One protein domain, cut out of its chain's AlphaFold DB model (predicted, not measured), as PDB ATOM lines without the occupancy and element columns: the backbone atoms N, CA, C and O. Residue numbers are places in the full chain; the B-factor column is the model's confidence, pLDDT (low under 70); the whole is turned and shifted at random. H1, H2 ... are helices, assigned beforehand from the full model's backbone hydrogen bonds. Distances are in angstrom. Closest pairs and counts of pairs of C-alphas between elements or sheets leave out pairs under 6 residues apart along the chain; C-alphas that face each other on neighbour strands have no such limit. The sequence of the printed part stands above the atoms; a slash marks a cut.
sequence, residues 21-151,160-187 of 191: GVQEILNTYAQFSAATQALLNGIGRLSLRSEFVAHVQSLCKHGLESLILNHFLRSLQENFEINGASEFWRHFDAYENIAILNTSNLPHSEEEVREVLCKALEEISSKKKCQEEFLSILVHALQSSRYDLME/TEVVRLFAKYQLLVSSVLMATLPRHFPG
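This is residues 21 to 151 and 160 to 187 of the 191 residues of the protein "Anaphase-promoting complex subunit 2" of Cucumis melo var. makuwa (UniProt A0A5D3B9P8). The domain is a long rod of helices with two long antiparallel helices, H3 and H5, side by side along its axis. The H1-H2 hairpin packs on one side of this pair and H6 on another, while H4 and the loop after it make the far end. The printed part has 159 residues, with six named helices, H1 to H6 in chain order, and no named strand; it is all helix. H1, H2, H3, H5 and H6 make an up-and-down bundle, each running against the one before it. The whole is loose, with a radius of gyration of the C-alphas of 20.0 A and spans of 71 by 31 by 25 A.

H1, residues 21 to 40, and H2, residues 47 to 61, touch as a helical hairpin at a steep tilt of 38 degrees; their closest C-alphas, Phe 32 and His 55, are 5.6 A apart. H3, residues 65 to 90, touches H1 with residues 71 to 79 alone, closest at the C-alphas of Thr 36 and Phe 72, 6.9 A. H2 and H3 form another helical hairpin, at a steep tilt of 40 degrees. H4, residues 93 to 101, touches no helix; H3 and H4 meet only through their link. H5, residues 110 to 149, touches H3 at a shallow tilt of 10 degrees, opposite ways, with the C-alphas of Phe 88 and Ala 120 closest at 5.5 A. H5 touches H2 with residues 137 to 145 alone, at a steep tilt of 50 degrees; the C-alphas of Gln 57 and Ser 145 are closest, at 5.0 A. H6, residues 160 to 179, touches H3, closest at the C-alphas of Ala 85 and Leu 177, 5.9 A. H6 and H1 are apart. Every O i to N i+4 pair is within hydrogen-bond range in H1 and H6, against 10 of 11 in H2, 19 of 22 in H3, 35 of 36 in H5 and 2 of 5 in H4, where 4 of 6 O i to N i+3 pairs are.

H1 begins at C-alpha 21, (51.058, 170.038, -6.981), and is 28.4 A long from first to last C-alpha. H2 measures 22.2 A, H3 36.1 A and H4 13.8 A. H5 measures 58.0 A, from C-alpha 110 at (70.454, 124.142, -44.233). H6 measures 28.2 A and ends at C-alpha 179, (74.874, 145.523, -29.219).

The two C-alphas farthest apart, Ser 104 and Glu 151, are 72.1 A apart. Residues 152 to 159 are not printed, and C-alphas 151 and 160 are 20.3 A apart across this cut. No link that is printed whole is long. The mean pLDDT of the printed part is 83.5; residues 44 to 46, 96 to 108, 147 to 151 and 184 to 187 are under 70.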
ATOM      1  N   GLY A  21      50.818 170.216  -5.548       84.19
ATOM      2  CA  GLY A  21      51.058 170.038  -6.981       84.19
ATOM      3  C   GLY A  21      52.288 169.173  -7.266       84.19
ATOM      4  O   GLY A  21      52.278 168.354  -8.185       84.19
ATOM      5  N   VAL A  22      53.341 169.291  -6.450       87.38
ATOM      6  CA  VAL A  22      54.513 168.405  -6.539       87.38
ATOM      7  C   VAL A  22      54.114 166.959  -6.238       87.38
ATOM      8  O   VAL A  22      54.493 166.043  -6.974       87.38
ATOM      9  N   GLN A  23      53.313 166.739  -5.192       89.19
ATOM     10  CA  GLN A  23      52.854 165.404  -4.817       89.19
ATOM     11  C   GLN A  23      51.942 164.778  -5.885       89.19
ATOM     12  O   GLN A  23      52.051 163.578  -6.159       89.19
ATOM     13  N   GLU A  24      51.086 165.578  -6.523       89.44
ATOM     14  CA  GLU A  24      50.253 165.154  -7.653       89.44
ATOM     15  C   GLU A  24      51.101 164.717  -8.855       89.44
ATOM     16  O   GLU A  24      50.868 163.637  -9.411       89.44
ATOM     17  N   ILE A  25      52.120 165.502  -9.227       90.62
ATOM     18  CA  ILE A  25      53.044 165.166 -10.323       90.62
ATOM     19  C   ILE A  25      53.762 163.849 -10.036       90.62
ATOM     20  O   ILE A  25      53.814 162.976 -10.904       90.62
ATOM     21  N   LEU A  26      54.296 163.679  -8.823       92.31
ATOM     22  CA  LEU A  26      55.002 162.458  -8.427       92.31
ATOM     23  C   LEU A  26      54.087 161.232  -8.493       92.31
ATOM     24  O   LEU A  26      54.482 160.198  -9.035       92.31
ATOM     25  N   ASN A  27      52.857 161.352  -7.988       93.81
ATOM     26  CA  ASN A  27      51.889 160.262  -8.032       93.81
ATOM     27  C   ASN A  27      51.489 159.922  -9.476       93.81
ATOM     28  O   ASN A  27      51.507 158.757  -9.869       93.81
ATOM     29  N   THR A  28      51.212 160.937 -10.295       93.25
ATOM     30  CA  THR A  28      50.862 160.761 -11.711       93.25
ATOM     31  C   THR A  28      52.010 160.122 -12.491       93.25
ATOM     32  O   THR A  28      51.785 159.237 -13.315       93.25
ATOM     33  N   TYR A  29      53.253 160.517 -12.213       93.81
ATOM     34  CA  TYR A  29      54.433 159.927 -12.838       93.81
ATOM     35  C   TYR A  29      54.627 158.458 -12.445       93.81
ATOM     36  O   TYR A  29      54.904 157.622 -13.307       93.81
ATOM     37  N   ALA A  30      54.428 158.115 -11.169       94.50
ATOM     38  CA  ALA A  30      54.484 156.730 -10.710       94.50
ATOM     39  C   ALA A  30      53.411 155.863 -11.394       94.50
ATOM     40  O   ALA A  30      53.708 154.763 -11.867       94.50
ATOM     41  N   GLN A  31      52.187 156.382 -11.516       93.88
ATOM     42  CA  GLN A  31      51.088 155.714 -12.215       93.88
ATOM     43  C   GLN A  31      51.374 155.552 -13.715       93.88
ATOM     44  O   GLN A  31      51.193 154.465 -14.261       93.88
ATOM     45  N   PHE A  32      51.906 156.586 -14.371       94.44
ATOM     46  CA  PHE A  32      52.367 156.520 -15.760       94.44
ATOM     47  C   PHE A  32      53.441 155.442 -15.963       94.44
ATOM     48  O   PHE A  32      53.369 154.666 -16.920       94.44
ATOM     49  N   SER A  33      54.427 155.368 -15.066       93.31
ATOM     50  CA  SER A  33      55.494 154.368 -15.142       93.31
ATOM     51  C   SER A  33      54.937 152.950 -14.990       93.31
ATOM     52  O   SER A  33      55.220 152.080 -15.816       93.31
ATOM     53  N   ALA A  34      54.055 152.728 -14.010       92.31
ATOM     54  CA  ALA A  34      53.383 151.445 -13.819       92.31
ATOM     55  C   ALA A  34      52.526 151.049 -15.036       92.31
ATOM     56  O   ALA A  34      52.609 149.913 -15.505       92.31
ATOM     57  N   ALA A  35      51.759 151.991 -15.591       91.88
ATOM     58  CA  ALA A  35      50.957 151.773 -16.793       91.88
ATOM     59  C   ALA A  35      51.833 151.449 -18.014       91.88
ATOM     60  O   ALA A  35      51.495 150.554 -18.788       91.88
ATOM     61  N   THR A  36      52.984 152.116 -18.158       92.31
ATOM     62  CA  THR A  36      53.972 151.826 -19.211       92.31
ATOM     63  C   THR A  36      54.460 150.384 -19.111       92.31
ATOM     64  O   THR A  36      54.416 149.645 -20.091       92.31
ATOM     65  N   GLN A  37      54.869 149.949 -17.918       90.94
ATOM     66  CA  GLN A  37      55.348 148.582 -17.700       90.94
ATOM     67  C   GLN A  37      54.248 147.539 -17.933       90.94
ATOM     68  O   GLN A  37      54.482 146.524 -18.588       90.94
ATOM     69  N   ALA A  38      53.027 147.796 -17.462       89.69
ATOM     70  CA  ALA A  38      51.892 146.907 -17.691       89.69
ATOM     71  C   ALA A  38      51.561 146.769 -19.189       89.69
ATOM     72  O   ALA A  38      51.354 145.653 -19.672       89.69
ATOM     73  N   LEU A  39      51.594 147.884 -19.930       88.25
ATOM     74  CA  LEU A  39      51.384 147.917 -21.376       88.25
ATOM     75  C   LEU A  39      52.437 147.069 -22.108       88.25
ATOM     76  O   LEU A  39      52.077 146.200 -22.904       88.25
ATOM     77  N   LEU A  40      53.720 147.265 -21.783       87.19
ATOM     78  CA  LEU A  40      54.846 146.536 -22.381       87.19
ATOM     79  C   LEU A  40      54.833 145.035 -22.063       87.19
ATOM     80  O   LEU A  40      55.189 144.222 -22.916       87.19
ATOM     81  N   ASN A  41      54.360 144.655 -20.876       85.69
ATOM     82  CA  ASN A  41      54.206 143.256 -20.471       85.69
ATOM     83  C   ASN A  41      52.919 142.605 -21.012       85.69
ATOM     84  O   ASN A  41      52.659 141.432 -20.754       85.69
ATOM     85  N   GLY A  42      52.101 143.343 -21.772       76.25
ATOM     86  CA  GLY A  42      50.874 142.828 -22.384       76.25
ATOM     87  C   GLY A  42      49.720 142.597 -21.405       76.25
ATOM     88  O   GLY A  42      48.709 142.009 -21.788       76.25
ATOM     89  N   ILE A  43      49.834 143.082 -20.170       70.19
ATOM     90  CA  ILE A  43      48.790 142.987 -19.148       70.19
ATOM     91  C   ILE A  43      47.722 144.047 -19.467       70.19
ATOM     92  O   ILE A  43      48.067 145.185 -19.746       70.19
ATOM     93  N   GLY A  44      46.426 143.699 -19.452       59.66
ATOM     94  CA  GLY A  44      45.323 144.682 -19.373       59.66
ATOM     95  C   GLY A  44      45.186 145.701 -20.525       59.66
ATOM     96  O   GLY A  44      44.797 146.842 -20.294       59.66
ATOM     97  N   ARG A  45      45.476 145.301 -21.770       65.06
ATOM     98  CA  ARG A  45      45.688 146.168 -22.956       65.06
ATOM     99  C   ARG A  45      44.638 147.231 -23.327       65.06
ATOM    100  O   ARG A  45      44.961 148.043 -24.191       65.06
ATOM    101  N   LEU A  46      43.413 147.225 -22.791       63.53
ATOM    102  CA  LEU A  46      42.346 148.156 -23.207       63.53
ATOM    103  C   LEU A  46      41.999 149.197 -22.136       63.53
ATOM    104  O   LEU A  46      42.025 150.385 -22.444       63.53
ATOM    105  N   SER A  47      41.745 148.790 -20.888       70.06
ATOM    106  CA  SER A  47      41.461 149.728 -19.786       70.06
ATOM    107  C   SER A  47      42.682 150.576 -19.417       70.06
ATOM    108  O   SER A  47      42.553 151.762 -19.128       70.06
ATOM    109  N   LEU A  48      43.884 150.003 -19.536       75.69
ATOM    110  CA  LEU A  48      45.132 150.713 -19.252       75.69
ATOM    111  C   LEU A  48      45.456 151.791 -20.292       75.69
ATOM    112  O   LEU A  48      46.237 152.690 -20.001       75.69
ATOM    113  N   ARG A  49      44.870 151.738 -21.499       83.06
ATOM    114  CA  ARG A  49      45.123 152.758 -22.534       83.06
ATOM    115  C   ARG A  49      44.543 154.105 -22.137       83.06
ATOM    116  O   ARG A  49      45.227 155.110 -22.281       83.06
ATOM    117  N   SER A  50      43.305 154.133 -21.644       84.88
ATOM    118  CA  SER A  50      42.667 155.381 -21.212       84.88
ATOM    119  C   SER A  50      43.374 155.993 -20.007       84.88
ATOM    120  O   SER A  50      43.589 157.200 -19.984       84.88
ATOM    121  N   GLU A  51      43.793 155.165 -19.048       88.31
ATOM    122  CA  GLU A  51      44.557 155.614 -17.876       88.31
ATOM    123  C   GLU A  51      45.931 156.149 -18.291       88.31
ATOM    124  O   GLU A  51      46.298 157.266 -17.932       88.31
ATOM    125  N   PHE A  52      46.652 155.409 -19.137       90.19
ATOM    126  CA  PHE A  52      47.930 155.840 -19.698       90.19
ATOM    127  C   PHE A  52      47.818 157.197 -20.405       90.19
ATOM    128  O   PHE A  52      48.612 158.096 -20.133       90.19
ATOM    129  N   VAL A  53      46.815 157.370 -21.274       90.19
ATOM    130  CA  VAL A  53      46.572 158.638 -21.978       90.19
ATOM    131  C   VAL A  53      46.303 159.770 -20.984       90.19
ATOM    132  O   VAL A  53      46.905 160.834 -21.117       90.19
ATOM    133  N   ALA A  54      45.465 159.541 -19.968       90.62
ATOM    134  CA  ALA A  54      45.151 160.546 -18.955       90.62
ATOM    135  C   ALA A  54      46.392 160.967 -18.147       90.62
ATOM    136  O   ALA A  54      46.609 162.162 -17.927       90.62
ATOM    137  N   HIS A  55      47.246 160.016 -17.754       92.31
ATOM    138  CA  HIS A  55      48.494 160.324 -17.052       92.31
ATOM    139  C   HIS A  55      49.473 161.104 -17.937       92.31
ATOM    140  O   HIS A  55      50.064 162.079 -17.473       92.31
ATOM    141  N   VAL A  56      49.608 160.732 -19.216       92.00
ATOM    142  CA  VAL A  56      50.441 161.471 -20.179       92.00
ATOM    143  C   VAL A  56      49.936 162.904 -20.338       92.00
ATOM    144  O   VAL A  56      50.712 163.843 -20.191       92.00
ATOM    145  N   GLN A  57      48.635 163.089 -20.570       89.50
ATOM    146  CA  GLN A  57      48.026 164.413 -20.701       89.50
ATOM    147  C   GLN A  57      48.227 165.267 -19.444       89.50
ATOM    148  O   GLN A  57      48.555 166.446 -19.559       89.50
ATOM    149  N   SER A  58      48.060 164.684 -18.254       88.62
ATOM    150  CA  SER A  58      48.303 165.370 -16.982       88.62
ATOM    151  C   SER A  58      49.751 165.862 -16.876       88.62
ATOM    152  O   SER A  58      49.997 167.054 -16.701       88.62
ATOM    153  N   LEU A  59      50.731 164.987 -17.114       89.00
ATOM    154  CA  LEU A  59      52.154 165.345 -17.065       89.00
ATOM    155  C   LEU A  59      52.544 166.373 -18.144       89.00
ATOM    156  O   LEU A  59      53.361 167.263 -17.894       89.00
ATOM    157  N   CYS A  60      51.932 166.308 -19.329       87.44
ATOM    158  CA  CYS A  60      52.117 167.298 -20.391       87.44
ATOM    159  C   CYS A  60      51.641 168.701 -19.983       87.44
ATOM    160  O   CYS A  60      52.298 169.676 -20.348       87.44
ATOM    161  N   LYS A  61      50.573 168.830 -19.177       84.25
ATOM    162  CA  LYS A  61      50.123 170.135 -18.643       84.25
ATOM    163  C   LYS A  61      51.185 170.807 -17.769       84.25
ATOM    164  O   LYS A  61      51.254 172.032 -17.735       84.25
ATOM    165  N   HIS A  62      52.046 170.018 -17.129       83.12
ATOM    166  CA  HIS A  62      53.183 170.505 -16.342       83.12
ATOM    167  C   HIS A  62      54.468 170.693 -17.169       83.12
ATOM    168  O   HIS A  62      55.527 170.971 -16.612       83.12
ATOM    169  N   GLY A  63      54.412 170.532 -18.497       81.00
ATOM    170  CA  GLY A  63      55.574 170.673 -19.377       81.00
ATOM    171  C   GLY A  63      56.570 169.510 -19.306       81.00
ATOM    172  O   GLY A  63      57.692 169.642 -19.792       81.00
ATOM    173  N   LEU A  64      56.180 168.360 -18.745       87.19
ATOM    174  CA  LEU A  64      57.055 167.197 -18.524       87.19
ATOM    175  C   LEU A  64      57.124 166.239 -19.725       87.19
ATOM    176  O   LEU A  64      57.448 165.062 -19.588       87.19
ATOM    177  N   GLU A  65      56.843 166.733 -20.925       86.62
ATOM    178  CA  GLU A  65      56.746 165.916 -22.137       86.62
ATOM    179  C   GLU A  65      58.048 165.165 -22.465       86.62
ATOM    180  O   GLU A  65      58.044 163.975 -22.787       86.62
ATOM    181  N   SER A  66      59.190 165.841 -22.325       86.44
ATOM    182  CA  SER A  66      60.507 165.249 -22.569       86.44
ATOM    183  C   SER A  66      60.810 164.097 -21.606       86.44
ATOM    184  O   SER A  66      61.420 163.106 -22.006       86.44
ATOM    185  N   LEU A  67      60.347 164.194 -20.357       90.00
ATOM    186  CA  LEU A  67      60.488 163.146 -19.348       90.00
ATOM    187  C   LEU A  67      59.662 161.909 -19.721       90.00
ATOM    188  O   LEU A  67      60.180 160.795 -19.654       90.00
ATOM    189  N   ILE A  68      58.414 162.112 -20.156       91.81
ATOM    190  CA  ILE A  68      57.518 161.048 -20.635       91.81
ATOM    191  C   ILE A  68      58.170 160.312 -21.809       91.81
ATOM    192  O   ILE A  68      58.322 159.090 -21.766       91.81
ATOM    193  N   LEU A  69      58.607 161.058 -22.831       91.06
ATOM    194  CA  LEU A  69      59.251 160.506 -24.024       91.06
ATOM    195  C   LEU A  69      60.510 159.707 -23.674       91.06
ATOM    196  O   LEU A  69      60.670 158.576 -24.131       91.06
ATOM    197  N   ASN A  70      61.396 160.269 -22.848       91.69
ATOM    198  CA  ASN A  70      62.637 159.604 -22.456       91.69
ATOM    199  C   ASN A  70      62.373 158.326 -21.649       91.69
ATOM    200  O   ASN A  70      62.995 157.298 -21.918       91.69
ATOM    201  N   HIS A  71      61.451 158.369 -20.683       93.38
ATOM    202  CA  HIS A  71      61.100 157.202 -19.873       93.38
ATOM    203  C   HIS A  71      60.472 156.091 -20.717       93.38
ATOM    204  O   HIS A  71      60.845 154.926 -20.584       93.38
ATOM    205  N   PHE A  72      59.550 156.448 -21.613       94.19
ATOM    206  CA  PHE A  72      58.884 155.483 -22.476       94.19
ATOM    207  C   PHE A  72      59.858 154.830 -23.460       94.19
ATOM    208  O   PHE A  72      59.873 153.608 -23.579       94.19
ATOM    209  N   LEU A  73      60.723 155.617 -24.114       93.75
ATOM    210  CA  LEU A  73      61.744 155.084 -25.023       93.75
ATOM    211  C   LEU A  73      62.746 154.184 -24.296       93.75
ATOM    212  O   LEU A  73      63.082 153.120 -24.808       93.75
ATOM    213  N   ARG A  74      63.188 154.563 -23.090       94.69
ATOM    214  CA  ARG A  74      64.043 153.700 -22.265       94.69
ATOM    215  C   ARG A  74      63.339 152.390 -21.910       94.69
ATOM    216  O   ARG A  74      63.926 151.330 -22.069       94.69
ATOM    217  N   SER A  75      62.075 152.460 -21.500       94.75
ATOM    218  CA  SER A  75      61.300 151.264 -21.149       94.75
ATOM    219  C   SER A  75      61.108 150.341 -22.357       94.75
ATOM    220  O   SER A  75      61.206 149.125 -22.224       94.75
ATOM    221  N   LEU A  76      60.884 150.906 -23.552       94.31
ATOM    222  CA  LEU A  76      60.854 150.153 -24.808       94.31
ATOM    223  C   LEU A  76      62.192 149.470 -25.096       94.31
ATOM    224  O   LEU A  76      62.193 148.299 -25.462       94.31
ATOM    225  N   GLN A  77      63.307 150.186 -24.914       95.00
ATOM    226  CA  GLN A  77      64.654 149.646 -25.094       95.00
ATOM    227  C   GLN A  77      64.901 148.445 -24.190       95.00
ATOM    228  O   GLN A  77      65.208 147.369 -24.691       95.00
ATOM    229  N   GLU A  78      64.714 148.617 -22.884       94.88
ATOM    230  CA  GLU A  78      64.928 147.567 -21.885       94.88
ATOM    231  C   GLU A  78      64.007 146.365 -22.150       94.88
ATOM    232  O   GLU A  78      64.441 145.214 -22.133       94.88
ATOM    233  N   ASN A  79      62.736 146.618 -22.477       94.38
ATOM    234  CA  ASN A  79      61.787 145.560 -22.807       94.38
ATOM    235  C   ASN A  79      62.162 144.812 -24.094       94.38
ATOM    236  O   ASN A  79      62.010 143.590 -24.138       94.38
ATOM    237  N   PHE A  80      62.626 145.524 -25.124       94.44
ATOM    238  CA  PHE A  80      63.051 144.924 -26.387       94.44
ATOM    239  C   PHE A  80      64.352 144.141 -26.225       94.44
ATOM    240  O   PHE A  80      64.497 143.082 -26.819       94.44
ATOM    241  N   GLU A  81      65.282 144.612 -25.401       94.56
ATOM    242  CA  GLU A  81      66.524 143.905 -25.091       94.56
ATOM    243  C   GLU A  81      66.242 142.570 -24.390       94.56
ATOM    244  O   GLU A  81      66.674 141.518 -24.866       94.56
ATOM    245  N   ILE A  82      65.439 142.600 -23.323       91.69
ATOM    246  CA  ILE A  82      65.146 141.420 -22.498       91.69
ATOM    247  C   ILE A  82      64.204 140.445 -23.211       91.69
ATOM    248  O   ILE A  82      64.448 139.244 -23.214       91.69
ATOM    249  N   ASN A  83      63.120 140.939 -23.811       89.94
ATOM    250  CA  ASN A  83      62.051 140.084 -24.338       89.94
ATOM    251  C   ASN A  83      62.022 140.010 -25.869       89.94
ATOM    252  O   ASN A  83      61.097 139.437 -26.428       89.94
ATOM    253  N   GLY A  84      62.928 140.692 -26.565       91.50
ATOM    254  CA  GLY A  84      63.003 140.694 -28.025       91.50
ATOM    255  C   GLY A  84      64.339 140.136 -28.479       91.50
ATOM    256  O   GLY A  84      64.405 139.017 -28.968       91.50
ATOM    257  N   ALA A  85      65.409 140.900 -28.273       93.69
ATOM    258  CA  ALA A  85      66.751 140.538 -28.698       93.69
ATOM    259  C   ALA A  85      67.266 139.280 -27.986       93.69
ATOM    260  O   ALA A  85      67.715 138.357 -28.654       93.69
ATOM    261  N   SER A  86      67.151 139.188 -26.655       91.56
ATOM    262  CA  SER A  86      67.602 137.987 -25.939       91.56
ATOM    263  C   SER A  86      66.836 136.729 -26.364       91.56
ATOM    264  O   SER A  86      67.458 135.688 -26.564       91.56
ATOM    265  N   GLU A  87      65.515 136.812 -26.556       92.69
ATOM    266  CA  GLU A  87      64.716 135.681 -27.051       92.69
ATOM    267  C   GLU A  87      65.075 135.320 -28.497       92.69
ATOM    268  O   GLU A  87      65.201 134.137 -28.804       92.69
ATOM    269  N   PHE A  88      65.298 136.323 -29.352       93.44
ATOM    270  CA  PHE A  88      65.741 136.147 -30.733       93.44
ATOM    271  C   PHE A  88      67.069 135.392 -30.807       93.44
ATOM    272  O   PHE A  88      67.173 134.403 -31.529       93.44
ATOM    273  N   TRP A  89      68.068 135.816 -30.031       91.25
ATOM    274  CA  TRP A  89      69.383 135.181 -30.031       91.25
ATOM    275  C   TRP A  89      69.365 133.774 -29.442       91.25
ATOM    276  O   TRP A  89      70.057 132.905 -29.962       91.25
ATOM    277  N   ARG A  90      68.503 133.515 -28.451       90.50
ATOM    278  CA  ARG A  90      68.350 132.191 -27.830       90.50
ATOM    279  C   ARG A  90      67.950 131.096 -28.825       90.50
ATOM    280  O   ARG A  90      68.271 129.930 -28.611       90.50
ATOM    281  N   HIS A  91      67.275 131.442 -29.928       88.50
ATOM    282  CA  HIS A  91      66.996 130.480 -31.009       88.50
ATOM    283  C   HIS A  91      68.274 129.898 -31.624       88.50
ATOM    284  O   HIS A  91      68.240 128.797 -32.169       88.50
ATOM    285  N   PHE A  92      69.399 130.608 -31.511       85.38
ATOM    286  CA  PHE A  92      70.673 130.228 -32.107       85.38
ATOM    287  C   PHE A  92      71.671 129.589 -31.122       85.38
ATOM    288  O   PHE A  92      72.702 129.085 -31.563       85.38
ATOM    289  N   ASP A  93      71.359 129.513 -29.822       83.56
ATOM    290  CA  ASP A  93      72.258 128.964 -28.786       83.56
ATOM    291  C   ASP A  93      72.705 127.518 -29.085       83.56
ATOM    292  O   ASP A  93      73.838 127.122 -28.806       83.56
ATOM    293  N   ALA A  94      71.834 126.712 -29.702       74.25
ATOM    294  CA  ALA A  94      72.160 125.340 -30.098       74.25
ATOM    295  C   ALA A  94      73.271 125.271 -31.168       74.25
ATOM    296  O   ALA A  94      74.011 124.287 -31.231       74.25
ATOM    297  N   TYR A  95      73.428 126.327 -31.970       71.00
ATOM    298  CA  TYR A  95      74.416 126.423 -33.045       71.00
ATOM    299  C   TYR A  95      75.750 127.024 -32.579       71.00
ATOM    300  O   TYR A  95      76.771 126.821 -33.241       71.00
ATOM    301  N   GLU A  96      75.782 127.684 -31.416       65.81
ATOM    302  CA  GLU A  96      77.002 128.246 -30.817       65.81
ATOM    303  C   GLU A  96      78.081 127.173 -30.600       65.81
ATOM    304  O   GLU A  96      79.248 127.362 -30.944       65.81
ATOM    305  N   ASN A  97      77.686 126.002 -30.095       56.44
ATOM    306  CA  ASN A  97      78.616 124.909 -29.804       56.44
ATOM    307  C   ASN A  97      79.148 124.219 -31.072       56.44
ATOM    308  O   ASN A  97      80.264 123.699 -31.079       56.44
ATOM    309  N   ILE A  98      78.370 124.232 -32.155       56.56
ATOM    310  CA  ILE A  98      78.700 123.547 -33.412       56.56
ATOM    311  C   ILE A  98      79.789 124.312 -34.170       56.56
ATOM    312  O   ILE A  98      80.727 123.699 -34.682       56.56
ATOM    313  N   ALA A  99      79.723 125.647 -34.165       53.06
ATOM    314  CA  ALA A  99      80.747 126.506 -34.758       53.06
ATOM    315  C   ALA A  99      82.113 126.389 -34.047       53.06
ATOM    316  O   ALA A  99      83.156 126.548 -34.678       53.06
ATOM    317  N   ILE A 100      82.121 126.082 -32.744       53.78
ATOM    318  CA  ILE A 100      83.343 125.944 -31.935       53.78
ATOM    319  C   ILE A 100      83.990 124.558 -32.110       53.78
ATOM    320  O   ILE A 100      85.213 124.433 -32.036       53.78
ATOM    321  N   LEU A 101      83.194 123.508 -32.344       50.28
ATOM    322  CA  LEU A 101      83.671 122.120 -32.298       50.28
ATOM    323  C   LEU A 101      84.295 121.589 -33.597       50.28
ATOM    324  O   LEU A 101      84.919 120.532 -33.542       50.28
ATOM    325  N   ASN A 102      84.197 122.291 -34.737       51.56
ATOM    326  CA  ASN A 102      84.829 121.887 -36.012       51.56
ATOM    327  C   ASN A 102      84.608 120.394 -36.364       51.56
ATOM    328  O   ASN A 102      85.448 119.735 -36.982       51.56
ATOM    329  N   THR A 103      83.481 119.821 -35.938       46.22
ATOM    330  CA  THR A 103      83.138 118.431 -36.218       46.22
ATOM    331  C   THR A 103      82.477 118.367 -37.581       46.22
ATOM    332  O   THR A 103      81.444 118.988 -37.806       46.22
ATOM    333  N   SER A 104      83.066 117.579 -38.475       46.25
ATOM    334  CA  SER A 104      82.749 117.397 -39.899       46.25
ATOM    335  C   SER A 104      81.336 116.877 -40.214       46.25
ATOM    336  O   SER A 104      81.057 116.521 -41.352       46.25
ATOM    337  N   ASN A 105      80.456 116.826 -39.218       49.00
ATOM    338  CA  ASN A 105      79.064 116.435 -39.328       49.00
ATOM    339  C   ASN A 105      78.235 117.594 -38.778       49.00
ATOM    340  O   ASN A 105      78.004 117.664 -37.571       49.00
ATOM    341  N   LEU A 106      77.831 118.521 -39.648       54.00
ATOM    342  CA  LEU A 106      76.815 119.508 -39.303       54.00
ATOM    343  C   LEU A 106      75.537 118.718 -38.944       54.00
ATOM    344  O   LEU A 106      75.017 118.023 -39.816       54.00
ATOM    345  N   PRO A 107      75.052 118.732 -37.688       56.03
ATOM    346  CA  PRO A 107      73.883 117.943 -37.287       56.03
ATOM    347  C   PRO A 107      72.583 118.443 -37.928       56.03
ATOM    348  O   PRO A 107      71.591 117.721 -37.924       56.03
ATOM    349  N   HIS A 108      72.602 119.668 -38.462       61.53
ATOM    350  CA  HIS A 108      71.429 120.401 -38.914       61.53
ATOM    351  C   HIS A 108      71.502 120.654 -40.415       61.53
ATOM    352  O   HIS A 108      72.531 121.084 -40.939       61.53
ATOM    353  N   SER A 109      70.407 120.372 -41.112       70.88
ATOM    354  CA  SER A 109      70.294 120.700 -42.529       70.88
ATOM    355  C   SER A 109      70.210 122.222 -42.704       70.88
ATOM    356  O   SER A 109      69.738 122.938 -41.822       70.88
ATOM    357  N   GLU A 110      70.643 122.730 -43.857       75.06
ATOM    358  CA  GLU A 110      70.454 124.142 -44.233       75.06
ATOM    359  C   GLU A 110      68.975 124.564 -44.121       75.06
ATOM    360  O   GLU A 110      68.664 125.686 -43.726       75.06
ATOM    361  N   GLU A 111      68.063 123.624 -44.390       79.00
ATOM    362  CA  GLU A 111      66.621 123.797 -44.221       79.00
ATOM    363  C   GLU A 111      66.234 124.067 -42.760       79.00
ATOM    364  O   GLU A 111      65.493 125.007 -42.494       79.00
ATOM    365  N   GLU A 112      66.782 123.313 -41.807       81.44
ATOM    366  CA  GLU A 112      66.497 123.489 -40.379       81.44
ATOM    367  C   GLU A 112      66.996 124.848 -39.865       81.44
ATOM    368  O   GLU A 112      66.278 125.552 -39.155       81.44
ATOM    369  N   VAL A 113      68.198 125.270 -40.276       81.81
ATOM    370  CA  VAL A 113      68.735 126.601 -39.935       81.81
ATOM    371  C   VAL A 113      67.846 127.707 -40.508       81.81
ATOM    372  O   VAL A 113      67.561 128.698 -39.829       81.81
ATOM    373  N   ARG A 114      67.379 127.538 -41.750       84.12
ATOM    374  CA  ARG A 114      66.472 128.484 -42.404       84.12
ATOM    375  C   ARG A 114      65.128 128.568 -41.685       84.12
ATOM    376  O   ARG A 114      64.641 129.673 -41.466       84.12
ATOM    377  N   GLU A 115      64.542 127.438 -41.301       88.38
ATOM    378  CA  GLU A 115      63.287 127.394 -40.542       88.38
ATOM    379  C   GLU A 115      63.419 128.111 -39.191       88.38
ATOM    380  O   GLU A 115      62.563 128.931 -38.843       88.38
ATOM    381  N   VAL A 116      64.516 127.875 -38.464       88.25
ATOM    382  CA  VAL A 116      64.805 128.567 -37.197       88.25
ATOM    383  C   VAL A 116      64.961 130.072 -37.407       88.25
ATOM    384  O   VAL A 116      64.367 130.853 -36.662       88.25
ATOM    385  N   LEU A 117      65.691 130.500 -38.444       89.06
ATOM    386  CA  LEU A 117      65.839 131.918 -38.774       89.06
ATOM    387  C   LEU A 117      64.491 132.571 -39.106       89.06
ATOM    388  O   LEU A 117      64.194 133.646 -38.584       89.06
ATOM    389  N   CYS A 118      63.671 131.934 -39.944       91.12
ATOM    390  CA  CYS A 118      62.339 132.432 -40.293       91.12
ATOM    391  C   CYS A 118      61.477 132.611 -39.041       91.12
ATOM    392  O   CYS A 118      60.923 133.689 -38.826       91.12
ATOM    393  N   LYS A 119      61.436 131.598 -38.172       93.25
ATOM    394  CA  LYS A 119      60.681 131.652 -36.918       93.25
ATOM    395  C   LYS A 119      61.173 132.771 -35.994       93.25
ATOM    396  O   LYS A 119      60.366 133.553 -35.493       93.25
ATOM    397  N   ALA A 120      62.485 132.887 -35.797       92.81
ATOM    398  CA  ALA A 120      63.065 133.936 -34.963       92.81
ATOM    399  C   ALA A 120      62.731 135.337 -35.514       92.81
ATOM    400  O   ALA A 120      62.352 136.235 -34.757       92.81
ATOM    401  N   LEU A 121      62.803 135.519 -36.839       94.69
ATOM    402  CA  LEU A 121      62.430 136.765 -37.513       94.69
ATOM    403  C   LEU A 121      60.939 137.091 -37.364       94.69
ATOM    404  O   LEU A 121      60.594 138.254 -37.152       94.69
ATOM    405  N   GLU A 122      60.057 136.099 -37.454       95.69
ATOM    406  CA  GLU A 122      58.618 136.278 -37.243       95.69
ATOM    407  C   GLU A 122      58.301 136.722 -35.808       95.69
ATOM    408  O   GLU A 122      57.540 137.676 -35.602       95.69
ATOM    409  N   GLU A 123      58.918 136.081 -34.814       94.38
ATOM    410  CA  GLU A 123      58.730 136.397 -33.395       94.38
ATOM    411  C   GLU A 123      59.218 137.813 -33.060       94.38
ATOM    412  O   GLU A 123      58.459 138.626 -32.514       94.38
ATOM    413  N   ILE A 124      60.449 138.162 -33.455       94.31
ATOM    414  CA  ILE A 124      60.996 139.497 -33.180       94.31
ATOM    415  C   ILE A 124      60.254 140.590 -33.958       94.31
ATOM    416  O   ILE A 124      60.014 141.674 -33.421       94.31
ATOM    417  N   SER A 125      59.814 140.310 -35.191       93.94
ATOM    418  CA  SER A 125      59.000 141.246 -35.977       93.94
ATOM    419  C   SER A 125      57.642 141.484 -35.326       93.94
ATOM    420  O   SER A 125      57.163 142.619 -35.284       93.94
ATOM    421  N   SER A 126      57.038 140.440 -34.757       92.25
ATOM    422  CA  SER A 126      55.782 140.548 -34.011       92.25
ATOM    423  C   SER A 126      55.951 141.380 -32.738       92.25
ATOM    424  O   SER A 126      55.119 142.247 -32.457       92.25
ATOM    425  N   LYS A 127      57.054 141.194 -31.996       91.56
ATOM    426  CA  LYS A 127      57.380 142.036 -30.833       91.56
ATOM    427  C   LYS A 127      57.600 143.492 -31.241       91.56
ATOM    428  O   LYS A 127      57.011 144.386 -30.632       91.56
ATOM    429  N   LYS A 128      58.388 143.729 -32.294       93.00
ATOM    430  CA  LYS A 128      58.643 145.066 -32.839       93.00
ATOM    431  C   LYS A 128      57.333 145.766 -33.207       93.00
ATOM    432  O   LYS A 128      57.121 146.899 -32.785       93.00
ATOM    433  N   LYS A 129      56.443 145.085 -33.933       92.31
ATOM    434  CA  LYS A 129      55.131 145.613 -34.332       92.31
ATOM    435  C   LYS A 129      54.250 145.936 -33.123       92.31
ATOM    436  O   LYS A 129      53.612 146.981 -33.080       92.31
ATOM    437  N   CYS A 130      54.248 145.074 -32.107       90.44
ATOM    438  CA  CYS A 130      53.528 145.330 -30.863       90.44
ATOM    439  C   CYS A 130      54.022 146.604 -30.155       90.44
ATOM    440  O   CYS A 130      53.224 147.387 -29.646       90.44
ATOM    441  N   GLN A 131      55.334 146.821 -30.109       91.88
ATOM    442  CA  GLN A 131      55.914 148.028 -29.525       91.88
ATOM    443  C   GLN A 131      55.608 149.289 -30.357       91.88
ATOM    444  O   GLN A 131      55.340 150.343 -29.782       91.88
ATOM    445  N   GLU A 132      55.553 149.181 -31.689       92.50
ATOM    446  CA  GLU A 132      55.101 150.265 -32.579       92.50
ATOM    447  C   GLU A 132      53.642 150.670 -32.305       92.50
ATOM    448  O   GLU A 132      53.319 151.860 -32.319       92.50
ATOM    449  N   GLU A 133      52.761 149.716 -31.979       90.62
ATOM    450  CA  GLU A 133      51.392 150.026 -31.543       90.62
ATOM    451  C   GLU A 133      51.380 150.844 -30.247       90.62
ATOM    452  O   GLU A 133      50.620 151.805 -30.127       90.62
ATOM    453  N   PHE A 134      52.235 150.510 -29.277       89.94
ATOM    454  CA  PHE A 134      52.339 151.272 -28.030       89.94
ATOM    455  C   PHE A 134      52.921 152.667 -28.246       89.94
ATOM    456  O   PHE A 134      52.446 153.633 -27.647       89.94
ATOM    457  N   LEU A 135      53.896 152.796 -29.146       91.81
ATOM    458  CA  LEU A 135      54.433 154.090 -29.547       91.81
ATOM    459  C   LEU A 135      53.356 154.969 -30.193       91.81
ATOM    460  O   LEU A 135      53.273 156.158 -29.893       91.81
ATOM    461  N   SER A 136      52.487 154.374 -31.014       89.56
ATOM    462  CA  SER A 136      51.337 155.062 -31.606       89.56
ATOM    463  C   SER A 136      50.354 155.580 -30.545       89.56
ATOM    464  O   SER A 136      49.875 156.709 -30.641       89.56
ATOM    465  N   ILE A 137      50.112 154.816 -29.471       89.56
ATOM    466  CA  ILE A 137      49.277 155.265 -28.339       89.56
ATOM    467  C   ILE A 137      49.899 156.480 -27.646       89.56
ATOM    468  O   ILE A 137      49.188 157.438 -27.343       89.56
ATOM    469  N   LEU A 138      51.216 156.466 -27.412       91.12
ATOM    470  CA  LEU A 138      51.914 157.611 -26.829       91.12
ATOM    471  C   LEU A 138      51.822 158.840 -27.736       91.12
ATOM    472  O   LEU A 138      51.474 159.916 -27.261       91.12
ATOM    473  N   VAL A 139      52.080 158.680 -29.034       89.06
ATOM    474  CA  VAL A 139      51.928 159.755 -30.026       89.06
ATOM    475  C   VAL A 139      50.530 160.360 -29.960       89.06
ATOM    476  O   VAL A 139      50.395 161.578 -29.869       89.06
ATOM    477  N   HIS A 140      49.500 159.518 -29.946       87.44
ATOM    478  CA  HIS A 140      48.119 159.970 -29.855       87.44
ATOM    479  C   HIS A 140      47.850 160.732 -28.546       87.44
ATOM    480  O   HIS A 140      47.222 161.790 -28.565       87.44
ATOM    481  N   ALA A 141      48.353 160.239 -27.409       88.25
ATOM    482  CA  ALA A 141      48.215 160.913 -26.118       88.25
ATOM    483  C   ALA A 141      48.871 162.306 -26.123       88.25
ATOM    484  O   ALA A 141      48.269 163.282 -25.675       88.25
ATOM    485  N   LEU A 142      50.077 162.404 -26.689       86.00
ATOM    486  CA  LEU A 142      50.823 163.655 -26.823       86.00
ATOM    487  C   LEU A 142      50.111 164.640 -27.756       86.00
ATOM    488  O   LEU A 142      49.910 165.794 -27.384       86.00
ATOM    489  N   GLN A 143      49.669 164.196 -28.932       83.38
ATOM    490  CA  GLN A 143      48.922 165.031 -29.877       83.38
ATOM    491  C   GLN A 143      47.604 165.530 -29.280       83.38
ATOM    492  O   GLN A 143      47.306 166.720 -29.372       83.38
ATOM    493  N   SER A 144      46.852 164.655 -28.608       77.25
ATOM    494  CA  SER A 144      45.612 165.029 -27.927       77.25
ATOM    495  C   SER A 144      45.862 166.057 -26.820       77.25
ATOM    496  O   SER A 144      45.147 167.051 -26.757       77.25
ATOM    497  N   SER A 145      46.920 165.888 -26.016       70.25
ATOM    498  CA  SER A 145      47.293 166.868 -24.981       70.25
ATOM    499  C   SER A 145      47.614 168.252 -25.557       70.25
ATOM    500  O   SER A 145      47.347 169.277 -24.936       70.25
ATOM    501  N   ARG A 146      48.180 168.289 -26.767       71.19
ATOM    502  CA  ARG A 146      48.582 169.524 -27.442       71.19
ATOM    503  C   ARG A 146      47.415 170.202 -28.138       71.19
ATOM    504  O   ARG A 146      47.412 171.426 -28.194       71.19
ATOM    505  N   TYR A 147      46.427 169.447 -28.616       60.03
ATOM    506  CA  TYR A 147      45.204 170.007 -29.190       60.03
ATOM    507  C   TYR A 147      44.457 170.868 -28.157       60.03
ATOM    508  O   TYR A 147      44.080 171.994 -28.471       60.03
ATOM    509  N   ASP A 148      44.391 170.410 -26.902       59.56
ATOM    510  CA  ASP A 148      43.820 171.174 -25.781       59.56
ATOM    511  C   ASP A 148      44.611 172.461 -25.457       59.56
ATOM    512  O   ASP A 148      44.045 173.437 -24.967       59.56
ATOM    513  N   LEU A 149      45.920 172.502 -25.747       57.66
ATOM    514  CA  LEU A 149      46.759 173.702 -25.594       57.66
ATOM    515  C   LEU A 149      46.758 174.622 -26.837       57.66
ATOM    516  O   LEU A 149      47.085 175.808 -26.723       57.66
ATOM    517  N   MET A 150      46.432 174.094 -28.022       54.16
ATOM    518  CA  MET A 150      46.626 174.736 -29.332       54.16
ATOM    519  C   MET A 150      45.464 175.611 -29.819       54.16
ATOM    520  O   MET A 150      45.609 176.247 -30.864       54.16
ATOM    521  N   GLU A 151      44.404 175.812 -29.028       51.56
ATOM    522  CA  GLU A 151      43.478 176.948 -29.238       51.56
ATOM    523  C   GLU A 151      44.207 178.319 -29.259       51.56
ATOM    524  O   GLU A 151      43.642 179.332 -29.669       51.56
ATOM    525  N   THR A 160      55.971 165.708 -38.658       74.19
ATOM    526  CA  THR A 160      57.436 165.601 -38.550       74.19
ATOM    527  C   THR A 160      57.893 165.005 -37.214       74.19
ATOM    528  O   THR A 160      58.866 164.248 -37.153       74.19
ATOM    529  N   GLU A 161      57.187 165.282 -36.119       74.81
ATOM    530  CA  GLU A 161      57.535 164.715 -34.816       74.81
ATOM    531  C   GLU A 161      57.225 163.233 -34.664       74.81
ATOM    532  O   GLU A 161      58.019 162.507 -34.057       74.81
ATOM    533  N   VAL A 162      56.104 162.783 -35.225       79.81
ATOM    534  CA  VAL A 162      55.764 161.359 -35.259       79.81
ATOM    535  C   VAL A 162      56.829 160.613 -36.041       79.81
ATOM    536  O   VAL A 162      57.412 159.660 -35.524       79.81
ATOM    537  N   VAL A 163      57.169 161.106 -37.233       86.06
ATOM    538  CA  VAL A 163      58.232 160.528 -38.064       86.06
ATOM    539  C   VAL A 163      59.548 160.449 -37.286       86.06
ATOM    540  O   VAL A 163      60.186 159.395 -37.249       86.06
ATOM    541  N   ARG A 164      59.931 161.523 -36.584       87.56
ATOM    542  CA  ARG A 164      61.145 161.555 -35.755       87.56
ATOM    543  C   ARG A 164      61.116 160.526 -34.624       87.56
ATOM    544  O   ARG A 164      62.143 159.912 -34.336       87.56
ATOM    545  N   LEU A 165      59.978 160.348 -33.954       88.00
ATOM    546  CA  LEU A 165      59.859 159.418 -32.832       88.00
ATOM    547  C   LEU A 165      59.945 157.958 -33.295       88.00
ATOM    548  O   LEU A 165      60.670 157.167 -32.692       88.00
ATOM    549  N   PHE A 166      59.285 157.622 -34.404       91.56
ATOM    550  CA  PHE A 166      59.407 156.303 -35.025       91.56
ATOM    551  C   PHE A 166      60.829 156.041 -35.535       91.56
ATOM    552  O   PHE A 166      61.359 154.954 -35.314       91.56
ATOM    553  N   ALA A 167      61.498 157.037 -36.122       93.06
ATOM    554  CA  ALA A 167      62.901 156.911 -36.523       93.06
ATOM    555  C   ALA A 167      63.829 156.650 -35.319       93.06
ATOM    556  O   ALA A 167      64.711 155.792 -35.385       93.06
ATOM    557  N   LYS A 168      63.608 157.328 -34.181       93.25
ATOM    558  CA  LYS A 168      64.344 157.052 -32.932       93.25
ATOM    559  C   LYS A 168      64.124 155.626 -32.438       93.25
ATOM    560  O   LYS A 168      65.083 154.970 -32.042       93.25
ATOM    561  N   TYR A 169      62.884 155.148 -32.471       94.31
ATOM    562  CA  TYR A 169      62.570 153.773 -32.099       94.31
ATOM    563  C   TYR A 169      63.256 152.753 -33.024       94.31
ATOM    564  O   TYR A 169      63.842 151.786 -32.546       94.31
ATOM    565  N   GLN A 170      63.271 152.995 -34.337       94.69
ATOM    566  CA  GLN A 170      63.987 152.139 -35.288       94.69
ATOM    567  C   GLN A 170      65.493 152.084 -35.000       94.69
ATOM    568  O   GLN A 170      66.080 151.003 -35.018       94.69
ATOM    569  N   LEU A 171      66.118 153.228 -34.701       95.56
ATOM    570  CA  LEU A 171      67.528 153.278 -34.307       95.56
ATOM    571  C   LEU A 171      67.786 152.506 -33.012       95.56
ATOM    572  O   LEU A 171      68.775 151.787 -32.926       95.56
ATOM    573  N   LEU A 172      66.895 152.627 -32.029       95.75
ATOM    574  CA  LEU A 172      66.962 151.892 -30.770       95.75
ATOM    575  C   LEU A 172      66.914 150.378 -31.014       95.75
ATOM    576  O   LEU A 172      67.797 149.673 -30.536       95.75
ATOM    577  N   VAL A 173      65.954 149.888 -31.804       94.56
ATOM    578  CA  VAL A 173      65.830 148.456 -32.139       94.56
ATOM    579  C   VAL A 173      67.098 147.941 -32.817       94.56
ATOM    580  O   VAL A 173      67.661 146.931 -32.395       94.56
ATOM    581  N   SER A 174      67.584 148.661 -33.831       94.25
ATOM    582  CA  SER A 174      68.821 148.312 -34.537       94.25
ATOM    583  C   SER A 174      70.034 148.318 -33.605       94.25
ATOM    584  O   SER A 174      70.858 147.409 -33.658       94.25
ATOM    585  N   SER A 175      70.137 149.321 -32.731       94.81
ATOM    586  CA  SER A 175      71.227 149.455 -31.766       94.81
ATOM    587  C   SER A 175      71.243 148.294 -30.776       94.81
ATOM    588  O   SER A 175      72.288 147.684 -30.578       94.81
ATOM    589  N   VAL A 176      70.087 147.941 -30.205       95.44
ATOM    590  CA  VAL A 176      69.965 146.809 -29.277       95.44
ATOM    591  C   VAL A 176      70.363 145.508 -29.965       95.44
ATOM    592  O   VAL A 176      71.171 144.765 -29.416       95.44
ATOM    593  N   LEU A 177      69.870 145.242 -31.177       92.38
ATOM    594  CA  LEU A 177      70.240 144.039 -31.931       92.38
ATOM    595  C   LEU A 177      71.742 143.954 -32.201       92.38
ATOM    596  O   LEU A 177      72.346 142.909 -31.982       92.38
ATOM    597  N   MET A 178      72.358 145.055 -32.628       90.81
ATOM    598  CA  MET A 178      73.797 145.093 -32.888       90.81
ATOM    599  C   MET A 178      74.631 144.975 -31.607       90.81
ATOM    600  O   MET A 178      75.680 144.339 -31.617       90.81
ATOM    601  N   ALA A 179      74.177 145.568 -30.502       91.00
ATOM    602  CA  ALA A 179      74.874 145.523 -29.219       91.00
ATOM    603  C   ALA A 179      74.769 144.154 -28.528       91.00
ATOM    604  O   ALA A 179      75.666 143.775 -27.779       91.00
ATOM    605  N   THR A 180      73.689 143.416 -28.790       89.31
ATOM    606  CA  THR A 180      73.425 142.080 -28.227       89.31
ATOM    607  C   THR A 180      73.861 140.940 -29.145       89.31
ATOM    608  O   THR A 180      73.674 139.779 -28.795       89.31
ATOM    609  N   LEU A 181      74.456 141.261 -30.297       85.31
ATOM    610  CA  LEU A 181      74.903 140.295 -31.291       85.31
ATOM    611  C   LEU A 181      75.874 139.265 -30.678       85.31
ATOM    612  O   LEU A 181      76.965 139.643 -30.227       85.31
ATOM    613  N   PRO A 182      75.542 137.961 -30.698       82.38
ATOM    614  CA  PRO A 182      76.451 136.925 -30.236       82.38
ATOM    615  C   PRO A 182      77.701 136.856 -31.116       82.38
ATOM    616  O   PRO A 182      77.628 136.930 -32.342       82.38
ATOM    617  N   ARG A 183      78.874 136.660 -30.502       74.06
ATOM    618  CA  ARG A 183      80.173 136.652 -31.211       74.06
ATOM    619  C   ARG A 183      80.279 135.584 -32.304       74.06
ATOM    620  O   ARG A 183      81.079 135.746 -33.218       74.06
ATOM    621  N   HIS A 184      79.508 134.504 -32.198       66.31
ATOM    622  CA  HIS A 184      79.518 133.382 -33.135       66.31
ATOM    623  C   HIS A 184      78.648 133.624 -34.384       66.31
ATOM    624  O   HIS A 184      78.872 133.001 -35.417       66.31
ATOM    625  N   PHE A 185      77.696 134.558 -34.325       66.12
ATOM    626  CA  PHE A 185      76.706 134.786 -35.381       66.12
ATOM    627  C   PHE A 185      77.243 135.454 -36.670       66.12
ATOM    628  O   PHE A 185      76.790 135.107 -37.760       66.12
ATOM    629  N   PRO A 186      78.241 136.364 -36.639       59.12
ATOM    630  CA  PRO A 186      78.835 136.895 -37.870       59.12
ATOM    631  C   PRO A 186      79.493 135.816 -38.741       59.12
ATOM    632  O   PRO A 186      79.608 135.999 -39.946       59.12
ATOM    633  N   GLY A 187      79.923 134.694 -38.154       53.38
ATOM    634  CA  GLY A 187      80.533 133.588 -38.896       53.38
ATOM    635  C   GLY A 187      79.530 132.726 -39.668       53.38
ATOM    636  O   GLY A 187      79.923 132.075 -40.631       53.38
TER     637      GLY A 187